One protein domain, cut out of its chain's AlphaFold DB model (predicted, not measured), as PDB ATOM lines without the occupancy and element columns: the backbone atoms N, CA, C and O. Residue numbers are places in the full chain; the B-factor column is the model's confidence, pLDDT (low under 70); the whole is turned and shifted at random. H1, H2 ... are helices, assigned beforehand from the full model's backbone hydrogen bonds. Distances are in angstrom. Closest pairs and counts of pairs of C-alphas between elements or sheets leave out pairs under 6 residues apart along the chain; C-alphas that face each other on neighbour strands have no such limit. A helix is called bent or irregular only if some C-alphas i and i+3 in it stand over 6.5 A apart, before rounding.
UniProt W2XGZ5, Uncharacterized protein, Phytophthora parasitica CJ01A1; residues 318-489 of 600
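Overview. This is residues 318 to 489 of the 600 residues of an uncharacterized protein of Phytophthora parasitica CJ01A1 (UniProt W2XGZ5). The helices stack in two rows along the long axis, the chain passing back and forth between the rows like a short solenoid: H1, H3, H5, H7 and H9 make one row, H2, H4, H6 and H8 the other. The longest helix, H9, caps one end and H1 stands at the other; between H5 and H7 the first row is loose. The printed part has 172 residues with nine named helices, H1 to H9 in chain order, and no named strand: all helix. It is compact, with a radius of gyration of the C-alphas of 17.5 A, and elongated in outline, spanning 55 by 35 by 22 A.

Along the chain. H9, residues 465 to 488, is 34.5 A long, from C-alpha 465 at (42.585, -32.379, 8.314) to C-alpha 488 at (44.475, -12.977, -20.147). Before it come H8, residues 447 to 455, H7, residues 428 to 439, and H6, residues 413 to 425, 18.2 A long. H5 is residues 393 to 404 and H4 residues 378 to 388. H3, residues 355 to 363, is irregular, with C-alphas 357 and 360 7.9 A apart; H2, residues 339 to 352 and 20.7 A long, is irregular too, with C-alphas 341 and 344 7.2 A apart. H1, residues 319 to 328, begins at C-alpha 319 (0.437, -15.661, 11.664).

Arrangement. H9 touches H7 with residues 466 to 473 alone, at a shallow tilt of 13 degrees, the same way; the closest C-alphas, of Gln 439 and Ile 473, are 5.8 A apart. With residues 470 to 477 alone it touches H8, closest at Val 450 and Ala 474, C-alphas 6.1 A apart. H6, the hub, touches H4, H5, H7 and H8. H6 and H7 form a helical hairpin, closest at the C-alphas of Val 423 and Phe 431, 5.3 A. H4 and H6 stand about perpendicular, at 81 degrees, with the C-alphas of Leu 383 and Ala 415 closest at 4.9 A. H4 and H5 form another helical hairpin, closest at the C-alphas of Thr 379 and Ala 402, 4.7 A. H2 touches H4, H3 touches H5, and H1 touches H3, with closest C-alphas 5.3 A apart at Val 343 and Val 385, 6.0 A at Trp 355 and Ala 394, and 6.4 A at Lys 323 and Thr 361. H1 and H9 are apart. Every O i to N i+4 pair is within hydrogen-bond range in H1, H5, H7 and H9, against 7 of 10 in H2, 3 of 5 in H3, 6 of 7 in H4, 8 of 9 in H6 and 4 of 5 in H8.

Size, cuts and confidence. The two farthest C-alphas, of Asp 318 and Asp 489, are 59.2 A apart. The printed part has no cut. The link from H3 to H4, residues 364 to 377, is long. Mean pLDDT of the printed part is 89.0; residues 370 to 373 are under 70.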
ATOM      1  N   ASP A 318      -0.464 -11.221  12.122       95.38
ATOM      2  CA  ASP A 318      -1.422 -12.307  11.894       95.38
ATOM      3  C   ASP A 318      -0.705 -13.507  11.256       95.38
ATOM      4  O   ASP A 318      -0.423 -13.529  10.054       95.38
ATOM      5  N   VAL A 319      -0.365 -14.500  12.083       95.94
ATOM      6  CA  VAL A 319       0.437 -15.661  11.664       95.94
ATOM      7  C   VAL A 319      -0.283 -16.542  10.644       95.94
ATOM      8  O   VAL A 319       0.340 -17.058   9.719       95.94
ATOM      9  N   GLU A 320      -1.605 -16.668  10.753       96.38
ATOM     10  CA  GLU A 320      -2.406 -17.481   9.836       96.38
ATOM     11  C   GLU A 320      -2.520 -16.811   8.466       96.38
ATOM     12  O   GLU A 320      -2.427 -17.474   7.432       96.38
ATOM     13  N   LEU A 321      -2.637 -15.481   8.436       96.75
ATOM     14  CA  LEU A 321      -2.550 -14.717   7.195       96.75
ATOM     15  C   LEU A 321      -1.162 -14.847   6.547       96.75
ATOM     16  O   LEU A 321      -1.080 -15.040   5.331       96.75
ATOM     17  N   ALA A 322      -0.084 -14.790   7.339       96.44
ATOM     18  CA  ALA A 322       1.275 -14.971   6.833       96.44
ATOM     19  C   ALA A 322       1.473 -16.368   6.220       96.44
ATOM     20  O   ALA A 322       1.919 -16.471   5.075       96.44
ATOM     21  N   LYS A 323       1.057 -17.433   6.922       96.19
ATOM     22  CA  LYS A 323       1.072 -18.812   6.402       96.19
ATOM     23  C   LYS A 323       0.277 -18.934   5.109       96.19
ATOM     24  O   LYS A 323       0.794 -19.415   4.104       96.19
ATOM     25  N   MET A 324      -0.964 -18.441   5.107       95.31
ATOM     26  CA  MET A 324      -1.840 -18.491   3.937       95.31
ATOM     27  C   MET A 324      -1.200 -17.803   2.726       95.31
ATOM     28  O   MET A 324      -1.245 -18.352   1.622       95.31
ATOM     29  N   PHE A 325      -0.602 -16.623   2.916       96.44
ATOM     30  CA  PHE A 325       0.080 -15.899   1.847       96.44
ATOM     31  C   PHE A 325       1.273 -16.687   1.295       96.44
ATOM     32  O   PHE A 325       1.363 -16.911   0.086       96.44
ATOM     33  N   ILE A 326       2.155 -17.147   2.182       94.94
ATOM     34  CA  ILE A 326       3.380 -17.872   1.830       94.94
ATOM     35  C   ILE A 326       3.061 -19.148   1.045       94.94
ATOM     36  O   ILE A 326       3.642 -19.384  -0.011       94.94
ATOM     37  N   THR A 327       2.087 -19.936   1.500       92.19
ATOM     38  CA  THR A 327       1.721 -21.198   0.847       92.19
ATOM     39  C   THR A 327       0.985 -20.976  -0.476       92.19
ATOM     40  O   THR A 327       1.298 -21.599  -1.496       92.19
ATOM     41  N   ASN A 328      -0.011 -20.086  -0.494       91.88
ATOM     42  CA  ASN A 328      -0.962 -20.029  -1.606       91.88
ATOM     43  C   ASN A 328      -0.619 -18.965  -2.649       91.88
ATOM     44  O   ASN A 328      -0.925 -19.171  -3.822       91.88
ATOM     45  N   PHE A 329       0.085 -17.895  -2.287       94.25
ATOM     46  CA  PHE A 329       0.256 -16.726  -3.154       94.25
ATOM     47  C   PHE A 329       1.712 -16.433  -3.509       94.25
ATOM     48  O   PHE A 329       1.974 -16.033  -4.641       94.25
ATOM     49  N   CYS A 330       2.660 -16.673  -2.603       93.94
ATOM     50  CA  CYS A 330       4.080 -16.464  -2.879       93.94
ATOM     51  C   CYS A 330       4.626 -17.547  -3.838       93.94
ATOM     52  O   CYS A 330       4.290 -18.728  -3.683       93.94
ATOM     53  N   PRO A 331       5.436 -17.184  -4.852       92.19
ATOM     54  CA  PRO A 331       6.129 -18.160  -5.684       92.19
ATOM     55  C   PRO A 331       7.300 -18.804  -4.929       92.19
ATOM     56  O   PRO A 331       7.822 -18.246  -3.964       92.19
ATOM     57  N   ASN A 332       7.752 -19.957  -5.427       91.44
ATOM     58  CA  ASN A 332       9.029 -20.538  -5.021       91.44
ATOM     59  C   ASN A 332      10.170 -19.600  -5.439       91.44
ATOM     60  O   ASN A 332      10.172 -19.091  -6.559       91.44
ATOM     61  N   LEU A 333      11.135 -19.381  -4.550       91.19
ATOM     62  CA  LEU A 333      12.103 -18.294  -4.710       91.19
ATOM     63  C   LEU A 333      13.444 -18.725  -5.311       91.19
ATOM     64  O   LEU A 333      14.169 -17.873  -5.819       91.19
ATOM     65  N   GLY A 334      13.806 -20.009  -5.267       87.38
ATOM     66  CA  GLY A 334      15.111 -20.479  -5.741       87.38
ATOM     67  C   GLY A 334      15.279 -20.271  -7.247       87.38
ATOM     68  O   GLY A 334      14.466 -20.756  -8.026       87.38
ATOM     69  N   GLY A 335      16.321 -19.557  -7.669       84.69
ATOM     70  CA  GLY A 335      16.624 -19.288  -9.082       84.69
ATOM     71  C   GLY A 335      15.772 -18.198  -9.745       84.69
ATOM     72  O   GLY A 335      16.074 -17.796 -10.867       84.69
ATOM     73  N   LEU A 336      14.757 -17.660  -9.061       88.56
ATOM     74  CA  LEU A 336      13.887 -16.617  -9.605       88.56
ATOM     75  C   LEU A 336      14.623 -15.270  -9.697       88.56
ATOM     76  O   LEU A 336      15.240 -14.836  -8.724       88.56
ATOM     77  N   ALA A 337      14.564 -14.595 -10.848       88.19
ATOM     78  CA  ALA A 337      15.212 -13.299 -11.046       88.19
ATOM     79  C   ALA A 337      14.844 -12.296  -9.936       88.19
ATOM     80  O   ALA A 337      13.686 -12.205  -9.548       88.19
ATOM     81  N   GLU A 338      15.824 -11.539  -9.431       89.31
ATOM     82  CA  GLU A 338      15.650 -10.538  -8.356       89.31
ATOM     83  C   GLU A 338      15.160 -11.087  -6.995       89.31
ATOM     84  O   GLU A 338      14.767 -10.316  -6.114       89.31
ATOM     85  N   ASN A 339      15.223 -12.401  -6.766       92.00
ATOM     86  CA  ASN A 339      14.825 -13.025  -5.497       92.00
ATOM     87  C   ASN A 339      15.567 -12.489  -4.256       92.00
ATOM     88  O   ASN A 339      14.978 -12.431  -3.175       92.00
ATOM     89  N   THR A 340      16.809 -12.016  -4.397       93.44
ATOM     90  CA  THR A 340      17.580 -11.390  -3.303       93.44
ATOM     91  C   THR A 340      16.893 -10.160  -2.714       93.44
ATOM     92  O   THR A 340      17.101  -9.828  -1.550       93.44
ATOM     93  N   THR A 341      16.014  -9.505  -3.472       94.25
ATOM     94  CA  THR A 341      15.287  -8.325  -3.000       94.25
ATOM     95  C   THR A 341      14.266  -8.624  -1.901       94.25
ATOM     96  O   THR A 341      13.805  -7.699  -1.234       94.25
ATOM     97  N   LEU A 342      13.912  -9.899  -1.696       95.31
ATOM     98  CA  LEU A 342      13.045 -10.326  -0.601       95.31
ATOM     99  C   LEU A 342      13.806 -10.653   0.693       95.31
ATOM    100  O   LEU A 342      13.169 -10.804   1.733       95.31
ATOM    101  N   VAL A 343      15.141 -10.734   0.669       95.25
ATOM    102  CA  VAL A 343      15.947 -11.122   1.842       95.25
ATOM    103  C   VAL A 343      15.641 -10.260   3.078       95.25
ATOM    104  O   VAL A 343      15.323 -10.837   4.122       95.25
ATOM    105  N   PRO A 344      15.624  -8.911   2.999       95.31
ATOM    106  CA  PRO A 344      15.375  -8.084   4.181       95.31
ATOM    107  C   PRO A 344      13.960  -8.258   4.749       95.31
ATOM    108  O   PRO A 344      13.776  -8.307   5.965       95.31
ATOM    109  N   VAL A 345      12.951  -8.378   3.879       95.00
ATOM    110  CA  VAL A 345      11.550  -8.509   4.310       95.00
ATOM    111  C   VAL A 345      11.262  -9.897   4.880       95.00
ATOM    112  O   VAL A 345      10.560  -9.997   5.883       95.00
ATOM    113  N   ILE A 346      11.868 -10.959   4.336       95.69
ATOM    114  CA  ILE A 346      11.780 -12.312   4.906       95.69
ATOM    115  C   ILE A 346      12.461 -12.353   6.278       95.69
ATOM    116  O   ILE A 346      11.895 -12.903   7.220       95.69
ATOM    117  N   ALA A 347      13.629 -11.720   6.433       94.94
ATOM    118  CA  ALA A 347      14.279 -11.616   7.738       94.94
ATOM    119  C   ALA A 347      13.379 -10.900   8.764       94.94
ATOM    120  O   ALA A 347      13.293 -11.325   9.914       94.94
ATOM    121  N   ASN A 348      12.641  -9.861   8.354       94.50
ATOM    122  CA  ASN A 348      11.666  -9.200   9.227       94.50
ATOM    123  C   ASN A 348      10.493 -10.110   9.618       94.50
ATOM    124  O   ASN A 348      10.075 -10.070  10.775       94.50
ATOM    125  N   ILE A 349       9.998 -10.964   8.716       95.19
ATOM    126  CA  ILE A 349       8.991 -11.988   9.051       95.19
ATOM    127  C   ILE A 349       9.539 -12.926  10.133       95.19
ATOM    128  O   ILE A 349       8.889 -13.114  11.158       95.19
ATOM    129  N   VAL A 350      10.760 -13.441   9.961       93.50
ATOM    130  CA  VAL A 350      11.400 -14.340  10.940       93.50
ATOM    131  C   VAL A 350      11.601 -13.672  12.303       93.50
ATOM    132  O   VAL A 350      11.448 -14.326  13.328       93.50
ATOM    133  N   ARG A 351      11.913 -12.370  12.345       92.75
ATOM    134  CA  ARG A 351      12.022 -11.623  13.612       92.75
ATOM    135  C   ARG A 351      10.669 -11.340  14.273       92.75
ATOM    136  O   ARG A 351      10.624 -11.086  15.473       92.75
ATOM    137  N   THR A 352       9.585 -11.331  13.500       93.75
ATOM    138  CA  THR A 352       8.250 -10.934  13.976       93.75
ATOM    139  C   THR A 352       7.436 -12.117  14.489       93.75
ATOM    140  O   THR A 352       6.720 -11.978  15.480       93.75
ATOM    141  N   PHE A 353       7.531 -13.266  13.822       94.19
ATOM    142  CA  PHE A 353       6.766 -14.469  14.147       94.19
ATOM    143  C   PHE A 353       7.652 -15.512  14.830       94.19
ATOM    144  O   PHE A 353       8.830 -15.643  14.503       94.19
ATOM    145  N   ALA A 354       7.084 -16.283  15.761       92.62
ATOM    146  CA  ALA A 354       7.811 -17.387  16.378       92.62
ATOM    147  C   ALA A 354       8.164 -18.443  15.319       92.62
ATOM    148  O   ALA A 354       7.331 -18.813  14.488       92.62
ATOM    149  N   TRP A 355       9.405 -18.933  15.351       93.94
ATOM    150  CA  TRP A 355       9.885 -19.892  14.356       93.94
ATOM    151  C   TRP A 355       9.076 -21.195  14.361       93.94
ATOM    152  O   TRP A 355       8.811 -21.731  13.291       93.94
ATOM    153  N   ASP A 356       8.620 -21.656  15.525       93.38
ATOM    154  CA  ASP A 356       7.785 -22.861  15.644       93.38
ATOM    155  C   ASP A 356       6.447 -22.727  14.903       93.38
ATOM    156  O   ASP A 356       5.894 -23.719  14.435       93.38
ATOM    157  N   ASP A 357       5.943 -21.501  14.741       93.19
ATOM    158  CA  ASP A 357       4.706 -21.269  14.010       93.19
ATOM    159  C   ASP A 357       4.943 -21.168  12.500       93.19
ATOM    160  O   ASP A 357       4.145 -21.690  11.727       93.19
ATOM    161  N   ILE A 358       5.996 -20.472  12.054       94.44
ATOM    162  CA  ILE A 358       6.153 -20.071  10.641       94.44
ATOM    163  C   ILE A 358       7.293 -20.792   9.899       94.44
ATOM    164  O   ILE A 358       7.319 -20.785   8.668       94.44
ATOM    165  N   GLY A 359       8.227 -21.414  10.620       93.44
ATOM    166  CA  GLY A 359       9.509 -21.909  10.111       93.44
ATOM    167  C   GLY A 359       9.364 -22.894   8.955       93.44
ATOM    168  O   GLY A 359       9.888 -22.643   7.871       93.44
ATOM    169  N   ASP A 360       8.576 -23.955   9.132       93.62
ATOM    170  CA  ASP A 360       8.341 -24.958   8.078       93.62
ATOM    171  C   ASP A 360       7.701 -24.344   6.825       93.62
ATOM    172  O   ASP A 360       8.048 -24.683   5.691       93.62
ATOM    173  N   THR A 361       6.791 -23.388   7.030       94.88
ATOM    174  CA  THR A 361       6.098 -22.693   5.938       94.88
ATOM    175  C   THR A 361       7.059 -21.791   5.164       94.88
ATOM    176  O   THR A 361       7.014 -21.755   3.936       94.88
ATOM    177  N   LEU A 362       7.975 -21.107   5.858       93.81
ATOM    178  CA  LEU A 362       9.030 -20.314   5.229       93.81
ATOM    179  C   LEU A 362      10.039 -21.182   4.486       93.81
ATOM    180  O   LEU A 362      10.372 -20.870   3.347       93.81
ATOM    181  N   LEU A 363      10.508 -22.277   5.089       93.56
ATOM    182  CA  LEU A 363      11.480 -23.171   4.456       93.56
ATOM    183  C   LEU A 363      10.947 -23.760   3.140       93.56
ATOM    184  O   LEU A 363      11.717 -23.956   2.198       93.56
ATOM    185  N   ALA A 364       9.629 -23.956   3.027       91.62
ATOM    186  CA  ALA A 364       8.986 -24.395   1.792       91.62
ATOM    187  C   ALA A 364       9.117 -23.398   0.618       91.62
ATOM    188  O   ALA A 364       9.056 -23.832  -0.533       91.62
ATOM    189  N   LEU A 365       9.352 -22.100   0.868       91.12
ATOM    190  CA  LEU A 365       9.584 -21.098  -0.188       91.12
ATOM    191  C   LEU A 365      10.905 -21.305  -0.927       91.12
ATOM    192  O   LEU A 365      11.031 -20.962  -2.106       91.12
ATOM    193  N   PHE A 366      11.901 -21.845  -0.230       89.62
ATOM    194  CA  PHE A 366      13.254 -22.033  -0.742       89.62
ATOM    195  C   PHE A 366      13.329 -23.345  -1.516       89.62
ATOM    196  O   PHE A 366      14.018 -24.293  -1.145       89.62
ATOM    197  N   GLN A 367      12.557 -23.407  -2.593       85.94
ATOM    198  CA  GLN A 367      12.585 -24.473  -3.581       85.94
ATOM    199  C   GLN A 367      12.904 -23.876  -4.944       85.94
ATOM    200  O   GLN A 367      12.633 -22.700  -5.198       85.94
ATOM    201  N   GLN A 368      13.461 -24.696  -5.830       78.88
ATOM    202  CA  GLN A 368      13.784 -24.268  -7.181       78.88
ATOM    203  C   GLN A 368      12.514 -23.870  -7.945       78.88
ATOM    204  O   GLN A 368      11.514 -24.598  -7.979       78.88
ATOM    205  N   HIS A 369      12.552 -22.690  -8.551       72.31
ATOM    206  CA  HIS A 369      11.508 -22.202  -9.428       72.31
ATOM    207  C   HIS A 369      11.604 -22.935 -10.772       72.31
ATOM    208  O   HIS A 369      12.676 -23.047 -11.361       72.31
ATOM    209  N   ARG A 370      10.475 -23.454 -11.272       59.97
ATOM    210  CA  ARG A 370      10.440 -24.424 -12.389       59.97
ATOM    211  C   ARG A 370      10.983 -23.909 -13.733       59.97
ATOM    212  O   ARG A 370      11.186 -24.723 -14.625       59.97
ATOM    213  N   TYR A 371      11.174 -22.598 -13.897       56.97
ATOM    214  CA  TYR A 371      11.404 -21.974 -15.209       56.97
ATOM    215  C   TYR A 371      12.458 -20.858 -15.238       56.97
ATOM    216  O   TYR A 371      12.695 -20.307 -16.309       56.97
ATOM    217  N   ASP A 372      13.063 -20.488 -14.105       57.56
ATOM    218  CA  ASP A 372      13.999 -19.357 -14.048       57.56
ATOM    219  C   ASP A 372      15.257 -19.735 -13.261       57.56
ATOM    220  O   ASP A 372      15.170 -20.319 -12.181       57.56
ATOM    221  N   THR A 373      16.419 -19.429 -13.835       66.19
ATOM    222  CA  THR A 373      17.752 -19.665 -13.257       66.19
ATOM    223  C   THR A 373      18.584 -18.382 -13.195       66.19
ATOM    224  O   THR A 373      19.792 -18.430 -12.973       66.19
ATOM    225  N   LYS A 374      17.959 -17.214 -13.390       79.19
ATOM    226  CA  LYS A 374      18.651 -15.916 -13.362       79.19
ATOM    227  C   LYS A 374      18.943 -15.423 -11.936       79.19
ATOM    228  O   LYS A 374      19.872 -14.642 -11.735       79.19
ATOM    229  N   GLY A 375      18.154 -15.857 -10.952       84.69
ATOM    230  CA  GLY A 375      18.276 -15.505  -9.531       84.69
ATOM    231  C   GLY A 375      19.395 -16.226  -8.781       84.69
ATOM    232  O   GLY A 375      20.192 -16.953  -9.368       84.69
ATOM    233  N   VAL A 376      19.496 -16.008  -7.463       89.31
ATOM    234  CA  VAL A 376      20.361 -16.837  -6.589       89.31
ATOM    235  C   VAL A 376      19.735 -18.207  -6.348       89.31
ATOM    236  O   VAL A 376      18.510 -18.336  -6.402       89.31
ATOM    237  N   SER A 377      20.558 -19.219  -6.070       89.62
ATOM    238  CA  SER A 377      20.069 -20.550  -5.693       89.62
ATOM    239  C   SER A 377      19.249 -20.498  -4.397       89.62
ATOM    240  O   SER A 377      19.332 -19.539  -3.630       89.62
ATOM    241  N   ASP A 378      18.441 -21.527  -4.137       90.19
ATOM    242  CA  ASP A 378      17.718 -21.659  -2.868       90.19
ATOM    243  C   ASP A 378      18.678 -21.771  -1.671       90.19
ATOM    244  O   ASP A 378      18.433 -21.147  -0.639       90.19
ATOM    245  N   THR A 379      19.800 -22.480  -1.829       91.12
ATOM    246  CA  THR A 379      20.887 -22.553  -0.838       91.12
ATOM    247  C   THR A 379      21.475 -21.181  -0.526       91.12
ATOM    248  O   THR A 379      21.578 -20.802   0.639       91.12
ATOM    249  N   GLU A 380      21.849 -20.415  -1.552       92.62
ATOM    250  CA  GLU A 380      22.401 -19.072  -1.369       92.62
ATOM    251  C   GLU A 380      21.368 -18.122  -0.753       92.62
ATOM    252  O   GLU A 380      21.700 -17.370   0.158       92.62
ATOM    253  N   LEU A 381      20.103 -18.195  -1.178       93.50
ATOM    254  CA  LEU A 381      19.041 -17.353  -0.631       93.50
ATOM    255  C   LEU A 381      18.781 -17.638   0.856       93.50
ATOM    256  O   LEU A 381      18.611 -16.695   1.625       93.50
ATOM    257  N   LEU A 382      18.789 -18.910   1.276       94.75
ATOM    258  CA  LEU A 382      18.690 -19.292   2.691       94.75
ATOM    259  C   LEU A 382      19.835 -18.684   3.510       94.75
ATOM    260  O   LEU A 382      19.600 -18.108   4.571       94.75
ATOM    261  N   LEU A 383      21.068 -18.766   3.005       94.81
ATOM    262  CA  LEU A 383      22.245 -18.218   3.682       94.81
ATOM    263  C   LEU A 383      22.212 -16.686   3.763       94.81
ATOM    264  O   LEU A 383      22.564 -16.132   4.800       94.81
ATOM    265  N   LEU A 384      21.731 -16.005   2.719       95.25
ATOM    266  CA  LEU A 384      21.519 -14.553   2.739       95.25
ATOM    267  C   LEU A 384      20.415 -14.145   3.723       95.25
ATOM    268  O   LEU A 384      20.540 -13.138   4.410       95.25
ATOM    269  N   VAL A 385      19.335 -14.921   3.850       95.06
ATOM    270  CA  VAL A 385      18.343 -14.672   4.911       95.06
ATOM    271  C   VAL A 385      18.989 -14.865   6.281       95.06
ATOM    272  O   VAL A 385      18.854 -13.997   7.138       95.06
ATOM    273  N   ALA A 386      19.754 -15.940   6.471       94.50
ATOM    274  CA  ALA A 386      20.456 -16.211   7.722       94.50
ATOM    275  C   ALA A 386      21.520 -15.153   8.076       94.50
ATOM    276  O   ALA A 386      21.742 -14.915   9.266       94.50
ATOM    277  N   SER A 387      22.147 -14.490   7.095       94.00
ATOM    278  CA  SER A 387      23.091 -13.384   7.341       94.00
ATOM    279  C   SER A 387      22.417 -12.190   8.005       94.00
ATOM    280  O   SER A 387      23.020 -11.531   8.850       94.00
ATOM    281  N   HIS A 388      21.139 -11.973   7.694       92.69
ATOM    282  CA  HIS A 388      20.338 -10.902   8.264       92.69
ATOM    283  C   HIS A 388      19.734 -11.284   9.620       92.69
ATOM    284  O   HIS A 388      19.244 -10.410  10.324       92.69
ATOM    285  N   LEU A 389      19.748 -12.555  10.029       91.75
ATOM    286  CA  LEU A 389      19.220 -12.959  11.330       91.75
ATOM    287  C   LEU A 389      20.260 -12.786  12.439       91.75
ATOM    288  O   LEU A 389      21.444 -13.122  12.288       91.75
ATOM    289  N   ASP A 390      19.773 -12.335  13.593       85.25
ATOM    290  CA  ASP A 390      20.509 -12.433  14.847       85.25
ATOM    291  C   ASP A 390      20.714 -13.918  15.204       85.25
ATOM    292  O   ASP A 390      20.027 -14.806  14.688       85.25
ATOM    293  N   GLY A 391      21.699 -14.221  16.054       79.19
ATOM    294  CA  GLY A 391      21.935 -15.596  16.508       79.19
ATOM    295  C   GLY A 391      20.682 -16.244  17.117       79.19
ATOM    296  O   GLY A 391      19.773 -15.557  17.575       79.19
ATOM    297  N   GLY A 392      20.627 -17.576  17.145       86.50
ATOM    298  CA  GLY A 392      19.514 -18.325  17.740       86.50
ATOM    299  C   GLY A 392      18.936 -19.393  16.814       86.50
ATOM    300  O   GLY A 392      19.465 -19.656  15.734       86.50
ATOM    301  N   PHE A 393      17.835 -20.010  17.252       89.00
ATOM    302  CA  PHE A 393      17.264 -21.201  16.614       89.00
ATOM    303  C   PHE A 393      16.883 -20.987  15.145       89.00
ATOM    304  O   PHE A 393      17.246 -21.802  14.304       89.00
ATOM    305  N   ALA A 394      16.230 -19.868  14.815       90.88
ATOM    306  CA  ALA A 394      15.823 -19.560  13.443       90.88
ATOM    307  C   ALA A 394      17.018 -19.470  12.476       90.88
ATOM    308  O   ALA A 394      16.977 -20.020  11.373       90.88
ATOM    309  N   LYS A 395      18.111 -18.826  12.909       91.94
ATOM    310  CA  LYS A 395      19.353 -18.740  12.131       91.94
ATOM    311  C   LYS A 395      19.961 -20.124  11.928       91.94
ATOM    312  O   LYS A 395      20.248 -20.492  10.793       91.94
ATOM    313  N   THR A 396      20.088 -20.911  12.997       90.56
ATOM    314  CA  THR A 396      20.604 -22.285  12.918       90.56
ATOM    315  C   THR A 396      19.756 -23.147  11.987       90.56
ATOM    316  O   THR A 396      20.306 -23.763  11.082       90.56
ATOM    317  N   ALA A 397      18.429 -23.128  12.126       91.69
ATOM    318  CA  ALA A 397      17.513 -23.902  11.293       91.69
ATOM    319  C   ALA A 397      17.605 -23.513   9.809       91.69
ATOM    320  O   ALA A 397      17.640 -24.387   8.943       91.69
ATOM    321  N   THR A 398      17.712 -22.215   9.509       92.12
ATOM    322  CA  THR A 398      17.871 -21.719   8.132       92.12
ATOM    323  C   THR A 398      19.197 -22.186   7.518       92.12
ATOM    324  O   THR A 398      19.223 -22.633   6.369       92.12
ATOM    325  N   ILE A 399      20.295 -22.156   8.284       91.50
ATOM    326  CA  ILE A 399      21.608 -22.633   7.823       91.50
ATOM    327  C   ILE A 399      21.609 -24.154   7.655       91.50
ATOM    328  O   ILE A 399      22.069 -24.647   6.631       91.50
ATOM    329  N   THR A 400      21.038 -24.911   8.596       90.88
ATOM    330  CA  THR A 400      20.892 -26.370   8.476       90.88
ATOM    331  C   THR A 400      20.067 -26.747   7.243       90.88
ATOM    332  O   THR A 400      20.452 -27.652   6.500       90.88
ATOM    333  N   ALA A 401      18.978 -26.022   6.970       91.62
ATOM    334  CA  ALA A 401      18.183 -26.212   5.761       91.62
ATOM    335  C   ALA A 401      19.006 -25.950   4.490       91.62
ATOM    336  O   ALA A 401      18.915 -26.734   3.547       91.62
ATOM    337  N   ALA A 402      19.846 -24.906   4.477       91.50
ATOM    338  CA  ALA A 402      20.772 -24.642   3.374       91.50
ATOM    339  C   ALA A 402      21.799 -25.774   3.227       91.50
ATOM    340  O   ALA A 402      22.068 -26.244   2.123       91.50
ATOM    341  N   MET A 403      22.328 -26.278   4.346       88.12
ATOM    342  CA  MET A 403      23.347 -27.322   4.335       88.12
ATOM    343  C   MET A 403      22.845 -28.642   3.738       88.12
ATOM    344  O   MET A 403      23.597 -29.336   3.034       88.12
ATOM    345  N   ALA A 404      21.569 -28.957   3.984       88.12
ATOM    346  CA  ALA A 404      20.875 -30.138   3.486       88.12
ATOM    347  C   ALA A 404      20.618 -30.109   1.968       88.12
ATOM    348  O   ALA A 404      20.375 -31.158   1.368       88.12
ATOM    349  N   LYS A 405      20.703 -28.942   1.317       86.50
ATOM    350  CA  LYS A 405      20.519 -28.829  -0.134       86.50
ATOM    351  C   LYS A 405      21.648 -29.512  -0.906       86.50
ATOM    352  O   LYS A 405      22.785 -29.643  -0.439       86.50
ATOM    353  N   ALA A 406      21.320 -29.987  -2.105       75.44
ATOM    354  CA  ALA A 406      22.276 -30.667  -2.976       75.44
ATOM    355  C   ALA A 406      23.222 -29.678  -3.677       75.44
ATOM    356  O   ALA A 406      24.412 -29.956  -3.818       75.44
ATOM    357  N   GLU A 407      22.705 -28.519  -4.087       74.62
ATOM    358  CA  GLU A 407      23.436 -27.517  -4.857       74.62
ATOM    359  C   GLU A 407      24.023 -26.428  -3.948       74.62
ATOM    360  O   GLU A 407      23.328 -25.875  -3.105       74.62
ATOM    361  N   TYR A 408      25.310 -26.114  -4.114       76.12
ATOM    362  CA  TYR A 408      26.030 -25.093  -3.330       76.12
ATOM    363  C   TYR A 408      26.449 -23.904  -4.199       76.12
ATOM    364  O   TYR A 408      27.545 -23.368  -4.044       76.12
ATOM    365  N   ALA A 409      25.595 -23.514  -5.150       81.38
ATOM    366  CA  ALA A 409      25.807 -22.353  -6.013       81.38
ATOM    367  C   ALA A 409      25.692 -21.060  -5.211       81.38
ATOM    368  O   ALA A 409      24.617 -20.472  -5.126       81.38
ATOM    369  N   ILE A 410      26.813 -20.665  -4.602       86.69
ATOM    370  CA  ILE A 410      26.960 -19.469  -3.777       86.69
ATOM    371  C   ILE A 410      27.945 -18.526  -4.466       86.69
ATOM    372  O   ILE A 410      29.091 -18.884  -4.740       86.69
ATOM    373  N   ARG A 411      27.474 -17.322  -4.763       86.56
ATOM    374  CA  ARG A 411      28.174 -16.259  -5.486       86.56
ATOM    375  C   ARG A 411      28.600 -15.129  -4.553       86.56
ATOM    376  O   ARG A 411      29.616 -14.489  -4.814       86.56
ATOM    377  N   PHE A 412      27.850 -14.885  -3.481       89.12
ATOM    378  CA  PHE A 412      28.122 -13.836  -2.504       89.12
ATOM    379  C   PHE A 412      28.977 -14.356  -1.344       89.12
ATOM    380  O   PHE A 412      28.630 -15.341  -0.692       89.12
ATOM    381  N   SER A 413      30.072 -13.652  -1.049       90.25
ATOM    382  CA  SER A 413      30.944 -13.956   0.093       90.25
ATOM    383  C   SER A 413      30.200 -13.868   1.428       90.25
ATOM    384  O   SER A 413      30.471 -14.660   2.317       90.25
ATOM    385  N   GLU A 414      29.196 -12.997   1.545       92.31
ATOM    386  CA  GLU A 414      28.331 -12.899   2.729       92.31
ATOM    387  C   GLU A 414      27.600 -14.216   3.048       92.31
ATOM    388  O   GLU A 414      27.557 -14.650   4.197       92.31
ATOM    389  N   ALA A 415      27.064 -14.897   2.031       92.56
ATOM    390  CA  ALA A 415      26.407 -16.190   2.214       92.56
ATOM    391  C   ALA A 415      27.414 -17.284   2.610       92.56
ATOM    392  O   ALA A 415      27.124 -18.123   3.466       92.56
ATOM    393  N   VAL A 416      28.614 -17.257   2.017       91.88
ATOM    394  CA  VAL A 416      29.710 -18.164   2.385       91.88
ATOM    395  C   VAL A 416      30.149 -17.935   3.830       91.88
ATOM    396  O   VAL A 416      30.337 -18.904   4.552       91.88
ATOM    397  N   GLU A 417      30.279 -16.684   4.263       91.81
ATOM    398  CA  GLU A 417      30.688 -16.302   5.616       91.81
ATOM    399  C   GLU A 417      29.761 -16.917   6.672       91.81
ATOM    400  O   GLU A 417      30.216 -17.571   7.609       91.81
ATOM    401  N   VAL A 418      28.444 -16.810   6.470       91.44
ATOM    402  CA  VAL A 418      27.443 -17.405   7.370       91.44
ATOM    403  C   VAL A 418      27.537 -18.927   7.417       91.44
ATOM    404  O   VAL A 418      27.485 -19.520   8.497       91.44
ATOM    405  N   LEU A 419      27.684 -19.569   6.256       90.00
ATOM    406  CA  LEU A 419      27.880 -21.014   6.176       90.00
ATOM    407  C   LEU A 419      29.162 -21.428   6.914       90.00
ATOM    408  O   LEU A 419      29.152 -22.382   7.693       90.00
ATOM    409  N   TRP A 420      30.254 -20.694   6.692       88.56
ATOM    410  CA  TRP A 420      31.571 -21.015   7.227       88.56
ATOM    411  C   TRP A 420      31.644 -20.847   8.745       88.56
ATOM    412  O   TRP A 420      32.273 -21.659   9.422       88.56
ATOM    413  N   GLN A 421      30.937 -19.865   9.308       84.81
ATOM    414  CA  GLN A 421      30.820 -19.696  10.758       84.81
ATOM    415  C   GLN A 421      30.254 -20.946  11.440       84.81
ATOM    416  O   GLN A 421      30.804 -21.383  12.453       84.81
ATOM    417  N   VAL A 422      29.209 -21.552  10.866       83.56
ATOM    418  CA  VAL A 422      28.611 -22.781  11.409       83.56
ATOM    419  C   VAL A 422      29.527 -23.975  11.198       83.56
ATOM    420  O   VAL A 422      29.745 -24.725  12.142       83.56
ATOM    421  N   VAL A 423      30.118 -24.110  10.010       82.75
ATOM    422  CA  VAL A 423      31.082 -25.177   9.700       82.75
ATOM    423  C   VAL A 423      32.273 -25.163  10.662       82.75
ATOM    424  O   VAL A 423      32.690 -26.219  11.124       82.75
ATOM    425  N   ARG A 424      32.789 -23.981  11.015       79.69
ATOM    426  CA  ARG A 424      33.913 -23.826  11.951       79.69
ATOM    427  C   ARG A 424      33.538 -24.159  13.396       79.69
ATOM    428  O   ARG A 424      34.371 -24.674  14.130       79.69
ATOM    429  N   SER A 425      32.315 -23.832  13.812       77.12
ATOM    430  CA  SER A 425      31.815 -24.125  15.167       77.12
ATOM    431  C   SER A 425      31.187 -25.515  15.322       77.12
ATOM    432  O   SER A 425      30.838 -25.901  16.437       77.12
ATOM    433  N   GLY A 426      30.963 -26.214  14.208       72.19
ATOM    434  CA  GLY A 426      30.271 -27.494  14.141       72.19
ATOM    435  C   GLY A 426      31.177 -28.687  14.435       72.19
ATOM    436  O   GLY A 426      32.337 -28.544  14.809       72.19
ATOM    437  N   ASP A 427      30.618 -29.881  14.261       75.25
ATOM    438  CA  ASP A 427      31.367 -31.133  14.331       75.25
ATOM    439  C   ASP A 427      32.130 -31.429  13.027       75.25
ATOM    440  O   ASP A 427      31.876 -30.850  11.964       75.25
ATOM    441  N   ASP A 428      33.061 -32.382  13.102       80.94
ATOM    442  CA  ASP A 428      33.877 -32.794  11.957       80.94
ATOM    443  C   ASP A 428      33.026 -33.326  10.787       80.94
ATOM    444  O   ASP A 428      33.415 -33.190   9.627       80.94
ATOM    445  N   GLN A 429      31.830 -33.863  11.061       83.69
ATOM    446  CA  GLN A 429      30.908 -34.352  10.031       83.69
ATOM    447  C   GLN A 429      30.350 -33.217   9.168       83.69
ATOM    448  O   GLN A 429      30.317 -33.326   7.939       83.69
ATOM    449  N   ASN A 430      29.924 -32.112   9.786       83.94
ATOM    450  CA  ASN A 430      29.456 -30.937   9.056       83.94
ATOM    451  C   ASN A 430      30.576 -30.317   8.220       83.94
ATOM    452  O   ASN A 430      30.345 -29.922   7.071       83.94
ATOM    453  N   PHE A 431      31.791 -30.282   8.772       85.88
ATOM    454  CA  PHE A 431      32.972 -29.828   8.054       85.88
ATOM    455  C   PHE A 431      33.254 -30.697   6.823       85.88
ATOM    456  O   PHE A 431      33.341 -30.177   5.706       85.88
ATOM    457  N   GLU A 432      33.334 -32.018   6.986       85.50
ATOM    458  CA  GLU A 432      33.589 -32.958   5.891       85.50
ATOM    459  C   GLU A 432      32.495 -32.891   4.814       85.50
ATOM    460  O   GLU A 432      32.794 -32.816   3.618       85.50
ATOM    461  N   MET A 433      31.221 -32.837   5.213       86.25
ATOM    462  CA  MET A 433      30.093 -32.735   4.287       86.25
ATOM    463  C   MET A 433      30.177 -31.473   3.417       86.25
ATOM    464  O   MET A 433      30.049 -31.559   2.190       86.25
ATOM    465  N   VAL A 434      30.361 -30.299   4.029       87.44
ATOM    466  CA  VAL A 434      30.366 -29.018   3.306       87.44
ATOM    467  C   VAL A 434      31.608 -28.904   2.429       87.44
ATOM    468  O   VAL A 434      31.492 -28.591   1.241       87.44
ATOM    469  N   THR A 435      32.787 -29.224   2.963       87.81
ATOM    470  CA  THR A 435      34.036 -29.169   2.191       87.81
ATOM    471  C   THR A 435      34.034 -30.146   1.017       87.81
ATOM    472  O   THR A 435      34.419 -29.753  -0.084       87.81
ATOM    473  N   THR A 436      33.492 -31.358   1.173       87.94
ATOM    474  CA  THR A 436      33.333 -32.319   0.065       87.94
ATOM    475  C   THR A 436      32.427 -31.775  -1.041       87.94
ATOM    476  O   THR A 436      32.710 -31.964  -2.228       87.94
ATOM    477  N   LYS A 437      31.334 -31.080  -0.689       88.00
ATOM    478  CA  LYS A 437      30.451 -30.434  -1.676       88.00
ATOM    479  C   LYS A 437      31.167 -29.292  -2.400       88.00
ATOM    480  O   LYS A 437      31.097 -29.232  -3.626       88.00
ATOM    481  N   ILE A 438      31.897 -28.441  -1.674       89.31
ATOM    482  CA  ILE A 438      32.678 -27.331  -2.249       89.31
ATOM    483  C   ILE A 438      33.772 -27.863  -3.186       89.31
ATOM    484  O   ILE A 438      33.926 -27.373  -4.301       89.31
ATOM    485  N   GLN A 439      34.489 -28.917  -2.795       87.62
ATOM    486  CA  GLN A 439      35.560 -29.507  -3.602       87.62
ATOM    487  C   GLN A 439      35.078 -30.083  -4.940       87.62
ATOM    488  O   GLN A 439      35.885 -30.193  -5.864       87.62
ATOM    489  N   LYS A 440      33.806 -30.473  -5.068       88.31
ATOM    490  CA  LYS A 440      33.234 -31.004  -6.319       88.31
ATOM    491  C   LYS A 440      32.849 -29.918  -7.330       88.31
ATOM    492  O   LYS A 440      32.473 -30.261  -8.447       88.31
ATOM    493  N   ARG A 441      32.909 -28.637  -6.956       87.62
ATOM    494  CA  ARG A 441      32.463 -27.524  -7.810       87.62
ATOM    495  C   ARG A 441      33.514 -27.145  -8.850       87.62
ATOM    496  O   ARG A 441      34.697 -27.462  -8.708       87.62
ATOM    497  N   ASP A 442      33.063 -26.445  -9.890       88.81
ATOM    498  CA  ASP A 442      33.959 -25.875 -10.892       88.81
ATOM    499  C   ASP A 442      34.898 -24.851 -10.218       88.81
ATOM    500  O   ASP A 442      34.421 -23.982  -9.477       88.81
ATOM    501  N   PRO A 443      36.221 -24.908 -10.458       91.69
ATOM    502  CA  PRO A 443      37.182 -23.952  -9.908       91.69
ATOM    503  C   PRO A 443      36.839 -22.470 -10.149       91.69
ATOM    504  O   PRO A 443      37.216 -21.609  -9.344       91.69
ATOM    505  N   ARG A 444      36.087 -22.162 -11.218       89.81
ATOM    506  CA  ARG A 444      35.543 -20.827 -11.526       89.81
ATOM    507  C   ARG A 444      34.671 -20.270 -10.406       89.81
ATOM    508  O   ARG A 444      34.700 -19.065 -10.154       89.81
ATOM    509  N   GLU A 445      33.951 -21.142  -9.710       88.50
ATOM    510  CA  GLU A 445      32.966 -20.797  -8.683       88.50
ATOM    511  C   GLU A 445      33.542 -20.806  -7.261       88.50
ATOM    512  O   GLU A 445      32.854 -20.436  -6.314       88.50
ATOM    513  N   LEU A 446      34.808 -21.201  -7.084       91.75
ATOM    514  CA  LEU A 446      35.439 -21.301  -5.762       91.75
ATOM    515  C   LEU A 446      35.892 -19.954  -5.177       91.75
ATOM    516  O   LEU A 446      36.291 -19.906  -4.017       91.75
ATOM    517  N   GLY A 447      35.831 -18.865  -5.950       90.94
ATOM    518  CA  GLY A 447      36.317 -17.541  -5.535       90.94
ATOM    519  C   GLY A 447      35.767 -17.063  -4.180       90.94
ATOM    520  O   GLY A 447      36.569 -16.823  -3.279       90.94
ATOM    521  N   PRO A 448      34.433 -16.983  -3.990       91.31
ATOM    522  CA  PRO A 448      33.838 -16.540  -2.725       91.31
ATOM    523  C   PRO A 448      34.215 -17.422  -1.526       91.31
ATOM    524  O   PRO A 448      34.420 -16.919  -0.425       91.31
ATOM    525  N   PHE A 449      34.345 -18.737  -1.742       91.00
ATOM    526  CA  PHE A 449      34.754 -19.692  -0.707       91.00
ATOM    527  C   PHE A 449      36.173 -19.431  -0.235       91.00
ATOM    528  O   PHE A 449      36.424 -19.321   0.961       91.00
ATOM    529  N   VAL A 450      37.092 -19.305  -1.184       91.19
ATOM    530  CA  VAL A 450      38.503 -19.083  -0.895       91.19
ATOM    531  C   VAL A 450      38.720 -17.728  -0.219       91.19
ATOM    532  O   VAL A 450      39.486 -17.655   0.735       91.19
ATOM    533  N   GLU A 451      38.009 -16.684  -0.651       91.31
ATOM    534  CA  GLU A 451      38.040 -15.362  -0.016       91.31
ATOM    535  C   GLU A 451      37.684 -15.422   1.477       91.31
ATOM    536  O   GLU A 451      38.428 -14.895   2.298       91.31
ATOM    537  N   VAL A 452      36.598 -16.112   1.834       90.12
ATOM    538  CA  VAL A 452      36.178 -16.277   3.234       90.12
ATOM    539  C   VAL A 452      37.135 -17.181   4.006       90.12
ATOM    540  O   VAL A 452      37.575 -16.827   5.096       90.12
ATOM    541  N   CYS A 453      37.507 -18.333   3.441       86.00
ATOM    542  CA  CYS A 453      38.370 -19.296   4.125       86.00
ATOM    543  C   CYS A 453      39.742 -18.700   4.464       86.00
ATOM    544  O   CYS A 453      40.308 -19.046   5.497       86.00
ATOM    545  N   LEU A 454      40.263 -17.784   3.633       87.81
ATOM    546  CA  LEU A 454      41.519 -17.073   3.887       87.81
ATOM    547  C   LEU A 454      41.520 -16.346   5.238       87.81
ATOM    548  O   LEU A 454      42.529 -16.413   5.939       87.81
ATOM    549  N   HIS A 455      40.402 -15.729   5.640       87.69
ATOM    550  CA  HIS A 455      40.289 -15.041   6.934       87.69
ATOM    551  C   HIS A 455      40.451 -15.979   8.138       87.69
ATOM    552  O   HIS A 455      40.809 -15.521   9.218       87.69
ATOM    553  N   TYR A 456      40.217 -17.277   7.945       84.19
ATOM    554  CA  TYR A 456      40.202 -18.289   9.000       84.19
ATOM    555  C   TYR A 456      41.367 -19.277   8.910       84.19
ATOM    556  O   TYR A 456      41.444 -20.215   9.696       84.19
ATOM    557  N   THR A 457      42.297 -19.090   7.971       83.06
ATOM    558  CA  THR A 457      43.446 -19.998   7.797       83.06
ATOM    559  C   THR A 457      44.325 -20.096   9.042       83.06
ATOM    560  O   THR A 457      44.837 -21.173   9.335       83.06
ATOM    561  N   SER A 458      44.465 -19.003   9.797       82.56
ATOM    562  CA  SER A 458      45.226 -18.959  11.051       82.56
ATOM    563  C   SER A 458      44.570 -19.705  12.212       82.56
ATOM    564  O   SER A 458      45.248 -19.972  13.201       82.56
ATOM    565  N   ASP A 459      43.277 -20.027  12.112       81.94
ATOM    566  CA  ASP A 459      42.530 -20.694  13.184       81.94
ATOM    567  C   ASP A 459      42.828 -22.202  13.249       81.94
ATOM    568  O   ASP A 459      42.522 -22.849  14.251       81.94
ATOM    569  N   TYR A 460      43.424 -22.772  12.198       82.75
ATOM    570  CA  TYR A 460      43.679 -24.206  12.077       82.75
ATOM    571  C   TYR A 460      45.175 -24.527  12.161       82.75
ATOM    572  O   TYR A 460      46.015 -23.846  11.573       82.75
ATOM    573  N   ASP A 461      45.518 -25.625  12.841       82.75
ATOM    574  CA  ASP A 461      46.871 -26.187  12.785       82.75
ATOM    575  C   ASP A 461      47.166 -26.654  11.350       82.75
ATOM    576  O   ASP A 461      46.340 -27.327  10.727       82.75
ATOM    577  N   ARG A 462      48.358 -26.348  10.827       83.56
ATOM    578  CA  ARG A 462      48.799 -26.765   9.484       83.56
ATOM    579  C   ARG A 462      48.794 -28.283   9.280       83.56
ATOM    580  O   ARG A 462      48.754 -28.746   8.144       83.56
ATOM    581  N   SER A 463      48.862 -29.058  10.360       81.81
ATOM    582  CA  SER A 463      48.791 -30.520  10.334       81.81
ATOM    583  C   SER A 463      47.362 -31.079  10.361       81.81
ATOM    584  O   SER A 463      47.178 -32.268  10.083       81.81
ATOM    585  N   SER A 464      46.360 -30.241  10.651       85.25
ATOM    586  CA  SER A 464      44.956 -30.644  10.782       85.25
ATOM    587  C   SER A 464      44.325 -31.056   9.448       85.25
ATOM    588  O   SER A 464      44.672 -30.539   8.381       85.25
ATOM    589  N   GLU A 465      43.358 -31.976   9.498       83.69
ATOM    590  CA  GLU A 465      42.585 -32.379   8.314       83.69
ATOM    591  C   GLU A 465      41.754 -31.214   7.755       83.69
ATOM    592  O   GLU A 465      41.588 -31.089   6.539       83.69
ATOM    593  N   GLN A 466      41.316 -30.297   8.623       85.94
ATOM    594  CA  GLN A 466      40.600 -29.089   8.234       85.94
ATOM    595  C   GLN A 466      41.470 -28.175   7.359       85.94
ATOM    596  O   GLN A 466      41.040 -27.750   6.283       85.94
ATOM    597  N   PHE A 467      42.723 -27.931   7.765       86.56
ATOM    598  CA  PHE A 467      43.663 -27.134   6.973       86.56
ATOM    599  C   PHE A 467      43.985 -27.802   5.627       86.56
ATOM    600  O   PHE A 467      44.007 -27.131   4.595       86.56
ATOM    601  N   LYS A 468      44.155 -29.132   5.596       87.44
ATOM    602  CA  LYS A 468      44.377 -29.882   4.342       87.44
ATOM    603  C   LYS A 468      43.198 -29.763   3.375       87.44
ATOM    604  O   LYS A 468      43.404 -29.575   2.174       87.44
ATOM    605  N   ALA A 469      41.963 -29.840   3.873       87.69
ATOM    606  CA  ALA A 469      40.767 -29.682   3.046       87.69
ATOM    607  C   ALA A 469      40.687 -28.281   2.420       87.69
ATOM    608  O   ALA A 469      40.382 -28.153   1.229       87.69
ATOM    609  N   LEU A 470      41.013 -27.244   3.200       88.69
ATOM    610  CA  LEU A 470      41.103 -25.863   2.729       88.69
ATOM    611  C   LEU A 470      42.205 -25.672   1.685       88.69
ATOM    612  O   LEU A 470      41.956 -25.086   0.629       88.69
ATOM    613  N   GLN A 471      43.389 -26.236   1.930       90.12
ATOM    614  CA  GLN A 471      44.508 -26.203   0.990       90.12
ATOM    615  C   GLN A 471      44.144 -26.866  -0.345       90.12
ATOM    616  O   GLN A 471      44.525 -26.374  -1.404       90.12
ATOM    617  N   MET A 472      43.351 -27.941  -0.330       90.81
ATOM    618  CA  MET A 472      42.876 -28.596  -1.551       90.81
ATOM    619  C   MET A 472      41.918 -27.706  -2.360       90.81
ATOM    620  O   MET A 472      42.034 -27.625  -3.585       90.81
ATOM    621  N   ILE A 473      40.983 -27.022  -1.689       91.44
ATOM    622  CA  ILE A 473      40.046 -26.078  -2.323       91.44
ATOM    623  C   ILE A 473      40.820 -24.895  -2.921       91.44
ATOM    624  O   ILE A 473      40.628 -24.557  -4.092       91.44
ATOM    625  N   ALA A 474      41.738 -24.314  -2.142       92.88
ATOM    626  CA  ALA A 474      42.620 -23.242  -2.589       92.88
ATOM    627  C   ALA A 474      43.481 -23.691  -3.777       92.88
ATOM    628  O   ALA A 474      43.532 -22.992  -4.784       92.88
ATOM    629  N   GLY A 475      44.070 -24.888  -3.724       93.88
ATOM    630  CA  GLY A 475      44.886 -25.458  -4.797       93.88
ATOM    631  C   GLY A 475      44.139 -25.557  -6.128       93.88
ATOM    632  O   GLY A 475      44.646 -25.081  -7.147       93.88
ATOM    633  N   LYS A 476      42.897 -26.067  -6.122       94.44
ATOM    634  CA  LYS A 476      42.037 -26.103  -7.321       94.44
ATOM    635  C   LYS A 476      41.786 -24.707  -7.889       94.44
ATOM    636  O   LYS A 476      41.877 -24.496  -9.099       94.44
ATOM    637  N   ARG A 477      41.489 -23.736  -7.018       95.25
ATOM    638  CA  ARG A 477      41.285 -22.340  -7.422       95.25
ATOM    639  C   ARG A 477      42.564 -21.729  -7.997       95.25
ATOM    640  O   ARG A 477      42.500 -21.064  -9.024       95.25
ATOM    641  N   MET A 478      43.717 -21.973  -7.379       95.12
ATOM    642  CA  MET A 478      45.019 -21.473  -7.828       95.12
ATOM    643  C   MET A 478      45.413 -22.032  -9.194       95.12
ATOM    644  O   MET A 478      45.938 -21.288 -10.020       95.12
ATOM    645  N   GLU A 479      45.172 -23.319  -9.448       96.00
ATOM    646  CA  GLU A 479      45.431 -23.940 -10.751       96.00
ATOM    647  C   GLU A 479      44.592 -23.285 -11.852       96.00
ATOM    648  O   GLU A 479      45.127 -22.867 -12.880       96.00
ATOM    649  N   TRP A 480      43.300 -23.084 -11.590       96.44
ATOM    650  CA  TRP A 480      42.419 -22.370 -12.509       96.44
ATOM    651  C   TRP A 480      42.838 -20.906 -12.720       96.44
ATOM    652  O   TRP A 480      42.924 -20.453 -13.861       96.44
ATOM    653  N   LEU A 481      43.183 -20.181 -11.646       95.94
ATOM    654  CA  LEU A 481      43.686 -18.803 -11.725       95.94
ATOM    655  C   LEU A 481      44.958 -18.715 -12.574       95.94
ATOM    656  O   LEU A 481      45.088 -17.790 -13.369       95.94
ATOM    657  N   LYS A 482      45.891 -19.669 -12.446       95.75
ATOM    658  CA  LYS A 482      47.100 -19.727 -13.287       95.75
ATOM    659  C   LYS A 482      46.735 -19.863 -14.766       95.75
ATOM    660  O   LYS A 482      47.309 -19.147 -15.585       95.75
ATOM    661  N   GLY A 483      45.776 -20.730 -15.097       94.88
ATOM    662  CA  GLY A 483      45.267 -20.892 -16.462       94.88
ATOM    663  C   GLY A 483      44.642 -19.608 -17.015       94.88
ATOM    664  O   GLY A 483      45.019 -19.155 -18.095       94.88
ATOM    665  N   GLU A 484      43.756 -18.967 -16.251       93.69
ATOM    666  CA  GLU A 484      43.108 -17.721 -16.678       93.69
ATOM    667  C   GLU A 484      44.070 -16.536 -16.759       93.69
ATOM    668  O   GLU A 484      43.965 -15.730 -17.679       93.69
ATOM    669  N   ILE A 485      45.042 -16.429 -15.851       94.56
ATOM    670  CA  ILE A 485      46.093 -15.408 -15.937       94.56
ATOM    671  C   ILE A 485      46.923 -15.626 -17.199       94.56
ATOM    672  O   ILE A 485      47.148 -14.670 -17.927       94.56
ATOM    673  N   GLN A 486      47.330 -16.863 -17.508       94.56
ATOM    674  CA  GLN A 486      48.051 -17.166 -18.750       94.56
ATOM    675  C   GLN A 486      47.221 -16.866 -20.002       94.56
ATOM    676  O   GLN A 486      47.782 -16.477 -21.027       94.56
ATOM    677  N   ARG A 487      45.898 -17.065 -19.941       93.25
ATOM    678  CA  ARG A 487      44.971 -16.689 -21.012       93.25
ATOM    679  C   ARG A 487      44.942 -15.167 -21.168       93.25
ATOM    680  O   ARG A 487      45.273 -14.658 -22.230       93.25
ATOM    681  N   LEU A 488      44.630 -14.432 -20.106       91.62
ATOM    682  CA  LEU A 488      44.475 -12.977 -20.147       91.62
ATOM    683  C   LEU A 488      45.799 -12.216 -20.345       91.62
ATOM    684  O   LEU A 488      45.783 -11.152 -20.952       91.62
ATOM    685  N   ASP A 489      46.951 -12.756 -19.930       90.62
ATOM    686  CA  ASP A 489      48.277 -12.159 -20.188       90.62
ATOM    687  C   ASP A 489      48.648 -12.144 -21.682       90.62
ATOM    688  O   ASP A 489      49.543 -11.398 -22.080       90.62
TER     689      ASP A 489